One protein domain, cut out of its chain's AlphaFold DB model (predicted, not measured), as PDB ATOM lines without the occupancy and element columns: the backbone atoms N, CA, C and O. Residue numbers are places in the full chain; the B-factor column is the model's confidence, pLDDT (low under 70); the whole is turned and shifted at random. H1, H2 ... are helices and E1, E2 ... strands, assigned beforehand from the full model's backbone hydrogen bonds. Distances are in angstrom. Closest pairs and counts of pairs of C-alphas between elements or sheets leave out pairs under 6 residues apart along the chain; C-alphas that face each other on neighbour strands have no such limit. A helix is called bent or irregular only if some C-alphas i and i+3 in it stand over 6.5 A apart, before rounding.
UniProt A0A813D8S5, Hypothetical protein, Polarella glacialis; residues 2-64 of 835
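AT A GLANCE: This is residues 2 to 64 of the 835 residues of the protein "Hypothetical protein" of Polarella glacialis (UniProt A0A813D8S5). A long two-strand hairpin, E2 and E3, forms the middle of an elongated, loosely built domain, with a short helix toward each end: H1 near the end where the hairpin turns, and H2 beyond the other end, where it only grazes the sheet. The short strand E1 pairs with the last part of E3, and residues 30 to 35 stick out at the H2 end. The printed part has 63 residues, with two named helices and three named strands in the order H1, E1, H2, E2, E3; the sheet runs E1, E3, E2 and is mixed, and the class is mixed, helices and strands. The whole is loose, with a radius of gyration of the C-alphas of 13.6 A and spans of 41 by 21 by 18 A.

IN THESE COORDINATES: Find C-alpha 2 at (146.522, 196.483, 260.326); from there H1 runs through residues 2 to 9, 10.5 A long. After residues 10 to 22, look for E1 at residues 23 to 25, 6.7 A long. H2 takes residues 33 to 43, beginning with C-alpha 33 at (166.597, 182.810, 264.109), and is 14.5 A long; it is neither bent nor irregular, but only just: C-alphas 40 and 43 are 6.1 A apart. E2 follows at residues 47 to 52, 15.8 A long, and E3 at residues 56 to 63, 22.8 A long, ends with C-alpha 63 at (159.366, 193.890, 273.988).

HOW THE PARTS SIT: Begin at the sheet, where E3 is the inner strand. E2 and E3 are a hairpin, antiparallel at 150 degrees; look for N 50 and O 58, 2.9 A apart, and N 58 and O 50, 2.8 A, within hydrogen-bond range. E1 and E3 are parallel at 52 degrees, with N 24 and O 61 within hydrogen-bond range at 2.8 A. The pairing is staggered: E3 pairs with E2 over residues 56 to 61 and with E1 over 61 to 63. H1 is on the sheet, over E2, at a height over the sheet of 8.6 A; their closest C-alphas, of Ser 2 and Thr 52, are 4.9 A apart. On the local plane H1 stands at 52 degrees to E2, slantwise to the strands. H2 only grazes the sheet with its residues 40 to 41; its closest C-alphas to E2 are those of Leu 40 and Arg 47, 7.1 A apart. H1 and H2 are apart. In both H1 and H2 every O i to N i+4 pair is within hydrogen-bond range.

THE WHOLE: The two C-alphas farthest apart, those of Gly 12 and Ala 31, are 42.1 A apart. The printed part has no cut. The link from H1 to E1, 13 residues, is long; those from H2 to E2 and from E2 to E3 are tight. The mean pLDDT of the printed part is 91.4, and no printed residue is under 70.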
ATOM      1  N   SER A   2     147.336 195.603 261.190       88.75
ATOM      2  CA  SER A   2     146.522 196.483 260.326       88.75
ATOM      3  C   SER A   2     145.012 196.237 260.435       88.75
ATOM      4  O   SER A   2     144.261 197.154 260.737       88.75
ATOM      5  N   ILE A   3     144.586 194.973 260.327       91.69
ATOM      6  CA  ILE A   3     143.174 194.564 260.444       91.69
ATOM      7  C   ILE A   3     142.549 195.012 261.775       91.69
ATOM      8  O   ILE A   3     141.395 195.433 261.798       91.69
ATOM      9  N   ILE A   4     143.299 194.922 262.879       89.56
ATOM     10  CA  ILE A   4     142.813 195.259 264.223       89.56
ATOM     11  C   ILE A   4     142.673 196.779 264.368       89.56
ATOM     12  O   ILE A   4     141.639 197.237 264.850       89.56
ATOM     13  N   ASP A   5     143.665 197.555 263.911       91.81
ATOM     14  CA  ASP A   5     143.596 199.027 263.914       91.81
ATOM     15  C   ASP A   5     142.432 199.526 263.054       91.81
ATOM     16  O   ASP A   5     141.587 200.280 263.532       91.81
ATOM     17  N   ASP A   6     142.301 199.004 261.833       93.19
ATOM     18  CA  ASP A   6     141.230 199.390 260.915       93.19
ATOM     19  C   ASP A   6     139.839 198.965 261.417       93.19
ATOM     20  O   ASP A   6     138.836 199.630 261.150       93.19
ATOM     21  N   ALA A   7     139.738 197.850 262.144       93.75
ATOM     22  CA  ALA A   7     138.498 197.426 262.792       93.75
ATOM     23  C   ALA A   7     138.129 198.307 263.997       93.75
ATOM     24  O   ALA A   7     136.938 198.544 264.219       93.75
ATOM     25  N   GLY A   8     139.122 198.779 264.758       92.62
ATOM     26  CA  GLY A   8     138.934 199.756 265.828       92.62
ATOM     27  C   GLY A   8     138.477 201.100 265.271       92.62
ATOM     28  O   GLY A   8     137.443 201.618 265.689       92.62
ATOM     29  N   MET A   9     139.167 201.600 264.246       93.75
ATOM     30  CA  MET A   9     138.857 202.878 263.602       93.75
ATOM     31  C   MET A   9     137.456 202.903 262.992       93.75
ATOM     32  O   MET A   9     136.729 203.873 263.186       93.75
ATOM     33  N   ARG A  10     137.014 201.812 262.349       94.44
ATOM     34  CA  ARG A  10     135.626 201.671 261.859       94.44
ATOM     35  C   ARG A  10     134.561 201.781 262.956       94.44
ATOM     36  O   ARG A  10     133.405 202.035 262.645       94.44
ATOM     37  N   ARG A  11     134.938 201.574 264.219       95.50
ATOM     38  CA  ARG A  11     134.071 201.684 265.403       95.50
ATOM     39  C   ARG A  11     134.365 202.939 266.234       95.50
ATOM     40  O   ARG A  11     133.939 203.014 267.378       95.50
ATOM     41  N   GLY A  12     135.127 203.895 265.696       94.12
ATOM     42  CA  GLY A  12     135.505 205.123 266.403       94.12
ATOM     43  C   GLY A  12     136.561 204.931 267.500       94.12
ATOM     44  O   GLY A  12     136.754 205.821 268.320       94.12
ATOM     45  N   MET A  13     137.256 203.790 267.537       93.25
ATOM     46  CA  MET A  13     138.291 203.497 268.532       93.25
ATOM     47  C   MET A  13     139.697 203.643 267.946       93.25
ATOM     48  O   MET A  13     140.049 202.987 266.967       93.25
ATOM     49  N   LYS A  14     140.543 204.441 268.607       90.88
ATOM     50  CA  LYS A  14     141.959 204.610 268.253       90.88
ATOM     51  C   LYS A  14     142.847 203.778 269.178       90.88
ATOM     52  O   LYS A  14     142.952 204.068 270.367       90.88
ATOM     53  N   LEU A  15     143.528 202.771 268.632       89.69
ATOM     54  CA  LEU A  15     144.477 201.958 269.398       89.69
ATOM     55  C   LEU A  15     145.754 202.747 269.736       89.69
ATOM     56  O   LEU A  15     146.291 203.495 268.909       89.69
ATOM     57  N   ASN A  16     146.236 202.570 270.970       89.94
ATOM     58  CA  ASN A  16     147.411 203.252 271.506       89.94
ATOM     59  C   ASN A  16     148.635 202.322 271.505       89.94
ATOM     60  O   ASN A  16     148.733 201.417 272.330       89.94
ATOM     61  N   TYR A  17     149.588 202.604 270.618       90.38
ATOM     62  CA  TYR A  17     150.848 201.861 270.476       90.38
ATOM     63  C   TYR A  17     152.015 202.458 271.281       90.38
ATOM     64  O   TYR A  17     153.174 202.138 271.031       90.38
ATOM     65  N   GLY A  18     151.722 203.338 272.243       86.00
ATOM     66  CA  GLY A  18     152.716 203.891 273.157       86.00
ATOM     67  C   GLY A  18     153.346 202.828 274.062       86.00
ATOM     68  O   GLY A  18     152.770 201.763 274.310       86.00
ATOM     69  N   ALA A  19     154.531 203.140 274.589       84.19
ATOM     70  CA  ALA A  19     155.274 202.253 275.478       84.19
ATOM     71  C   ALA A  19     154.416 201.811 276.680       84.19
ATOM     72  O   ALA A  19     153.719 202.610 277.306       84.19
ATOM     73  N   GLY A  20     154.434 200.509 276.977       82.38
ATOM     74  CA  GLY A  20     153.637 199.910 278.054       82.38
ATOM     75  C   GLY A  20     152.131 199.796 277.778       82.38
ATOM     76  O   GLY A  20     151.420 199.245 278.614       82.38
ATOM     77  N   LYS A  21     151.631 200.276 276.628       88.19
ATOM     78  CA  LYS A  21     150.223 200.135 276.222       88.19
ATOM     79  C   LYS A  21     150.034 198.934 275.311       88.19
ATOM     80  O   LYS A  21     149.487 197.936 275.758       88.19
ATOM     81  N   THR A  22     150.525 198.979 274.077       89.88
ATOM     82  CA  THR A  22     150.462 197.846 273.142       89.88
ATOM     83  C   THR A  22     151.860 197.508 272.664       89.88
ATOM     84  O   THR A  22     152.580 198.370 272.170       89.88
ATOM     85  N   ALA A  23     152.235 196.242 272.809       91.69
ATOM     86  CA  ALA A  23     153.534 195.739 272.401       91.69
ATOM     87  C   ALA A  23     153.394 194.350 271.774       91.69
ATOM     88  O   ALA A  23     152.399 193.654 271.990       91.69
ATOM     89  N   VAL A  24     154.399 193.953 271.001       91.75
ATOM     90  CA  VAL A  24     154.509 192.622 270.406       91.75
ATOM     91  C   VAL A  24     155.592 191.845 271.145       91.75
ATOM     92  O   VAL A  24     156.698 192.339 271.351       91.75
ATOM     93  N   LEU A  25     155.275 190.612 271.527       91.56
ATOM     94  CA  LEU A  25     156.252 189.643 272.008       91.56
ATOM     95  C   LEU A  25     156.629 188.737 270.834       91.56
ATOM     96  O   LEU A  25     155.748 188.142 270.215       91.56
ATOM     97  N   VAL A  26     157.921 188.637 270.514       90.56
ATOM     98  CA  VAL A  26     158.404 187.836 269.377       90.56
ATOM     99  C   VAL A  26     159.357 186.753 269.861       90.56
ATOM    100  O   VAL A  26     160.370 187.037 270.502       90.56
ATOM    101  N   ARG A  27     159.057 185.503 269.496       88.56
ATOM    102  CA  ARG A  27     159.954 184.361 269.679       88.56
ATOM    103  C   ARG A  27     160.477 183.898 268.325       88.56
ATOM    104  O   ARG A  27     159.709 183.490 267.465       88.56
ATOM    105  N   PHE A  28     161.795 183.928 268.170       89.00
ATOM    106  CA  PHE A  28     162.483 183.403 266.991       89.00
ATOM    107  C   PHE A  28     162.834 181.928 267.209       89.00
ATOM    108  O   PHE A  28     163.391 181.586 268.256       89.00
ATOM    109  N   ALA A  29     162.529 181.071 266.235       87.06
ATOM    110  CA  ALA A  29     162.824 179.640 266.257       87.06
ATOM    111  C   ALA A  29     163.276 179.159 264.865       87.06
ATOM    112  O   ALA A  29     162.857 179.730 263.862       87.06
ATOM    113  N   GLY A  30     164.119 178.121 264.814       92.31
ATOM    114  CA  GLY A  30     164.613 177.518 263.568       92.31
ATOM    115  C   GLY A  30     165.903 178.133 263.003       92.31
ATOM    116  O   GLY A  30     166.543 178.990 263.621       92.31
ATOM    117  N   ALA A  31     166.303 177.661 261.819       93.06
ATOM    118  CA  ALA A  31     167.463 178.179 261.095       93.06
ATOM    119  C   ALA A  31     167.274 179.673 260.764       93.06
ATOM    120  O   ALA A  31     166.186 180.109 260.402       93.06
ATOM    121  N   GLY A  32     168.325 180.481 260.935       92.38
ATOM    122  CA  GLY A  32     168.257 181.935 260.718       92.38
ATOM    123  C   GLY A  32     167.641 182.747 261.869       92.38
ATOM    124  O   GLY A  32     167.653 183.975 261.813       92.38
ATOM    125  N   ALA A  33     167.185 182.113 262.959       92.56
ATOM    126  CA  ALA A  33     166.597 182.810 264.109       92.56
ATOM    127  C   ALA A  33     167.526 183.868 264.736       92.56
ATOM    128  O   ALA A  33     167.061 184.928 265.151       92.56
ATOM    129  N   LYS A  34     168.841 183.604 264.797       91.75
ATOM    130  CA  LYS A  34     169.833 184.555 265.332       91.75
ATOM    131  C   LYS A  34     169.942 185.808 264.458       91.75
ATOM    132  O   LYS A  34     169.937 186.911 264.996       91.75
ATOM    133  N   LEU A  35     169.981 185.626 263.136       93.88
ATOM    134  CA  LEU A  35     170.035 186.719 262.166       93.88
ATOM    135  C   LEU A  35     168.763 187.571 262.238       93.88
ATOM    136  O   LEU A  35     168.844 188.783 262.377       93.88
ATOM    137  N   GLN A  36     167.586 186.938 262.246       92.81
ATOM    138  CA  GLN A  36     166.310 187.653 262.351       92.81
ATOM    139  C   GLN A  36     166.143 188.383 263.687       92.81
ATOM    140  O   GLN A  36     165.601 189.487 263.737       92.81
ATOM    141  N   ARG A  37     166.658 187.808 264.781       91.19
ATOM    142  CA  ARG A  37     166.702 188.491 266.077       91.19
ATOM    143  C   ARG A  37     167.582 189.742 266.023       91.19
ATOM    144  O   ARG A  37     167.178 190.762 266.571       91.19
ATOM    145  N   GLN A  38     168.756 189.665 265.396       92.56
ATOM    146  CA  GLN A  38     169.649 190.812 265.211       92.56
ATOM    147  C   GLN A  38     168.990 191.892 264.344       92.56
ATOM    148  O   GLN A  38     168.928 193.043 264.767       92.56
ATOM    149  N   LEU A  39     168.403 191.506 263.212       93.62
ATOM    150  CA  LEU A  39     167.681 192.417 262.327       93.62
ATOM    151  C   LEU A  39     166.555 193.154 263.071       93.62
ATOM    152  O   LEU A  39     166.509 194.378 263.070       93.62
ATOM    153  N   LEU A  40     165.665 192.431 263.760       92.31
ATOM    154  CA  LEU A  40     164.515 193.061 264.416       92.31
ATOM    155  C   LEU A  40     164.908 193.879 265.654       92.31
ATOM    156  O   LEU A  40     164.395 194.978 265.853       92.31
ATOM    157  N   LEU A  41     165.756 193.337 266.534       90.00
ATOM    158  CA  LEU A  41     166.025 193.962 267.833       90.00
ATOM    159  C   LEU A  41     167.137 195.015 267.780       90.00
ATOM    160  O   LEU A  41     167.098 195.941 268.585       90.00
ATOM    161  N   ILE A  42     168.104 194.885 266.865       90.88
ATOM    162  CA  ILE A  42     169.248 195.803 266.752       90.88
ATOM    163  C   ILE A  42     169.023 196.771 265.591       90.88
ATOM    164  O   ILE A  42     168.880 197.967 265.824       90.88
ATOM    165  N   GLU A  43     168.930 196.267 264.358       91.75
ATOM    166  CA  GLU A  43     168.857 197.128 263.164       91.75
ATOM    167  C   GLU A  43     167.528 197.892 263.089       91.75
ATOM    168  O   GLU A  43     167.511 199.104 262.891       91.75
ATOM    169  N   GLN A  44     166.407 197.212 263.342       90.50
ATOM    170  CA  GLN A  44     165.070 197.818 263.400       90.50
ATOM    171  C   GLN A  44     164.719 198.362 264.795       90.50
ATOM    172  O   GLN A  44     163.585 198.783 265.030       90.50
ATOM    173  N   GLN A  45     165.671 198.349 265.737       91.50
ATOM    174  CA  GLN A  45     165.526 198.897 267.093       91.50
ATOM    175  C   GLN A  45     164.279 198.389 267.849       91.50
ATOM    176  O   GLN A  45     163.662 199.124 268.624       91.50
ATOM    177  N   GLY A  46     163.862 197.144 267.596       91.50
ATOM    178  CA  GLY A  46     162.680 196.543 268.211       91.50
ATOM    179  C   GLY A  46     161.371 197.218 267.802       91.50
ATOM    180  O   GLY A  46     160.458 197.325 268.619       91.50
ATOM    181  N   ARG A  47     161.259 197.717 266.568       93.12
ATOM    182  CA  ARG A  47     160.058 198.396 266.064       93.12
ATOM    183  C   ARG A  47     159.538 197.705 264.812       93.12
ATOM    184  O   ARG A  47     160.267 197.542 263.844       93.12
ATOM    185  N   ILE A  48     158.254 197.351 264.816       92.50
ATOM    186  CA  ILE A  48     157.570 196.802 263.640       92.50
ATOM    187  C   ILE A  48     156.660 197.888 263.075       92.50
ATOM    188  O   ILE A  48     155.673 198.271 263.712       92.50
ATOM    189  N   ALA A  49     156.997 198.384 261.886       92.50
ATOM    190  CA  ALA A  49     156.143 199.295 261.136       92.50
ATOM    191  C   ALA A  49     155.074 198.513 260.355       92.50
ATOM    192  O   ALA A  49     155.358 197.464 259.778       92.50
ATOM    193  N   PHE A  50     153.845 199.021 260.324       92.75
ATOM    194  CA  PHE A  50     152.747 198.458 259.540       92.75
ATOM    195  C   PHE A  50     151.829 199.568 259.022       92.75
ATOM    196  O   PHE A  50     151.611 200.572 259.695       92.75
ATOM    197  N   GLY A  51     151.291 199.396 257.816       93.19
ATOM    198  CA  GLY A  51     150.309 200.316 257.243       93.19
ATOM    199  C   GLY A  51     148.889 199.975 257.689       93.19
ATOM    200  O   GLY A  51     148.537 198.800 257.803       93.19
ATOM    201  N   THR A  52     148.071 200.995 257.922       92.31
ATOM    202  CA  THR A  52     146.632 200.870 258.179       92.31
ATOM    203  C   THR A  52     145.867 201.732 257.185       92.31
ATOM    204  O   THR A  52     146.368 202.763 256.726       92.31
ATOM    205  N   LYS A  53     144.658 201.304 256.813       92.38
ATOM    206  CA  LYS A  53     143.837 201.999 255.815       92.38
ATOM    207  C   LYS A  53     143.434 203.398 256.282       92.38
ATOM    208  O   LYS A  53     143.344 204.305 255.463       92.38
ATOM    209  N   TYR A  54     143.183 203.566 257.583       90.94
ATOM    210  CA  TYR A  54     142.619 204.807 258.131       90.94
ATOM    211  C   TYR A  54     143.624 205.705 258.859       90.94
ATOM    212  O   TYR A  54     143.353 206.890 259.033       90.94
ATOM    213  N   ARG A  55     144.768 205.176 259.314       89.88
ATOM    214  CA  ARG A  55     145.783 205.948 260.059       89.88
ATOM    215  C   ARG A  55     147.158 205.961 259.392       89.88
ATOM    216  O   ARG A  55     148.107 206.476 259.983       89.88
ATOM    217  N   GLY A  56     147.283 205.409 258.187       91.00
ATOM    218  CA  GLY A  56     148.551 205.345 257.469       91.00
ATOM    219  C   GLY A  56     149.574 204.477 258.202       91.00
ATOM    220  O   GLY A  56     149.239 203.435 258.763       91.00
ATOM    221  N   GLN A  57     150.840 204.886 258.190       93.25
ATOM    222  CA  GLN A  57     151.917 204.098 258.784       93.25
ATOM    223  C   GLN A  57     151.920 204.217 260.311       93.25
ATOM    224  O   GLN A  57     151.999 205.305 260.875       93.25
ATOM    225  N   GLN A  58     151.834 203.074 260.985       93.69
ATOM    226  CA  GLN A  58     151.895 202.944 262.435       93.69
ATOM    227  C   GLN A  58     153.097 202.081 262.827       93.69
ATOM    228  O   GLN A  58     153.620 201.306 262.025       93.69
ATOM    229  N   VAL A  59     153.547 202.219 264.073       92.69
ATOM    230  CA  VAL A  59     154.681 201.464 264.616       92.69
ATOM    231  C   VAL A  59     154.283 200.865 265.953       92.69
ATOM    232  O   VAL A  59     153.718 201.556 266.799       92.69
ATOM    233  N   VAL A  60     154.599 199.587 266.155       93.12
ATOM    234  CA  VAL A  60     154.445 198.905 267.444       93.12
ATOM    235  C   VAL A  60     155.805 198.464 267.972       93.12
ATOM    236  O   VAL A  60     156.673 198.028 267.213       93.12
ATOM    237  N   GLN A  61     155.995 198.594 269.284       93.50
ATOM    238  CA  GLN A  61     157.223 198.170 269.945       93.50
ATOM    239  C   GLN A  61     157.241 196.660 270.173       93.50
ATOM    240  O   GLN A  61     156.245 196.059 270.580       93.50
ATOM    241  N   VAL A  62     158.407 196.068 269.954       93.25
ATOM    242  CA  VAL A  62     158.737 194.694 270.307       93.25
ATOM    243  C   VAL A  62     159.404 194.715 271.671       93.25
ATOM    244  O   VAL A  62     160.413 195.390 271.867       93.25
ATOM    245  N   VAL A  63     158.845 193.972 272.619       91.81
ATOM    246  CA  VAL A  63     159.366 193.890 273.988       91.81
ATOM    247  C   VAL A  63     159.685 192.442 274.344       91.81
ATOM    248  O   VAL A  63     159.193 191.509 273.712       91.81
ATOM    249  N   GLN A  64     160.546 192.250 275.342       90.19
ATOM    250  CA  GLN A  64     160.841 190.916 275.879       90.19
ATOM    251  C   GLN A  64     159.859 190.522 276.981       90.19
ATOM    252  O   GLN A  64     159.457 189.367 277.048       90.19
TER     253      GLN A  64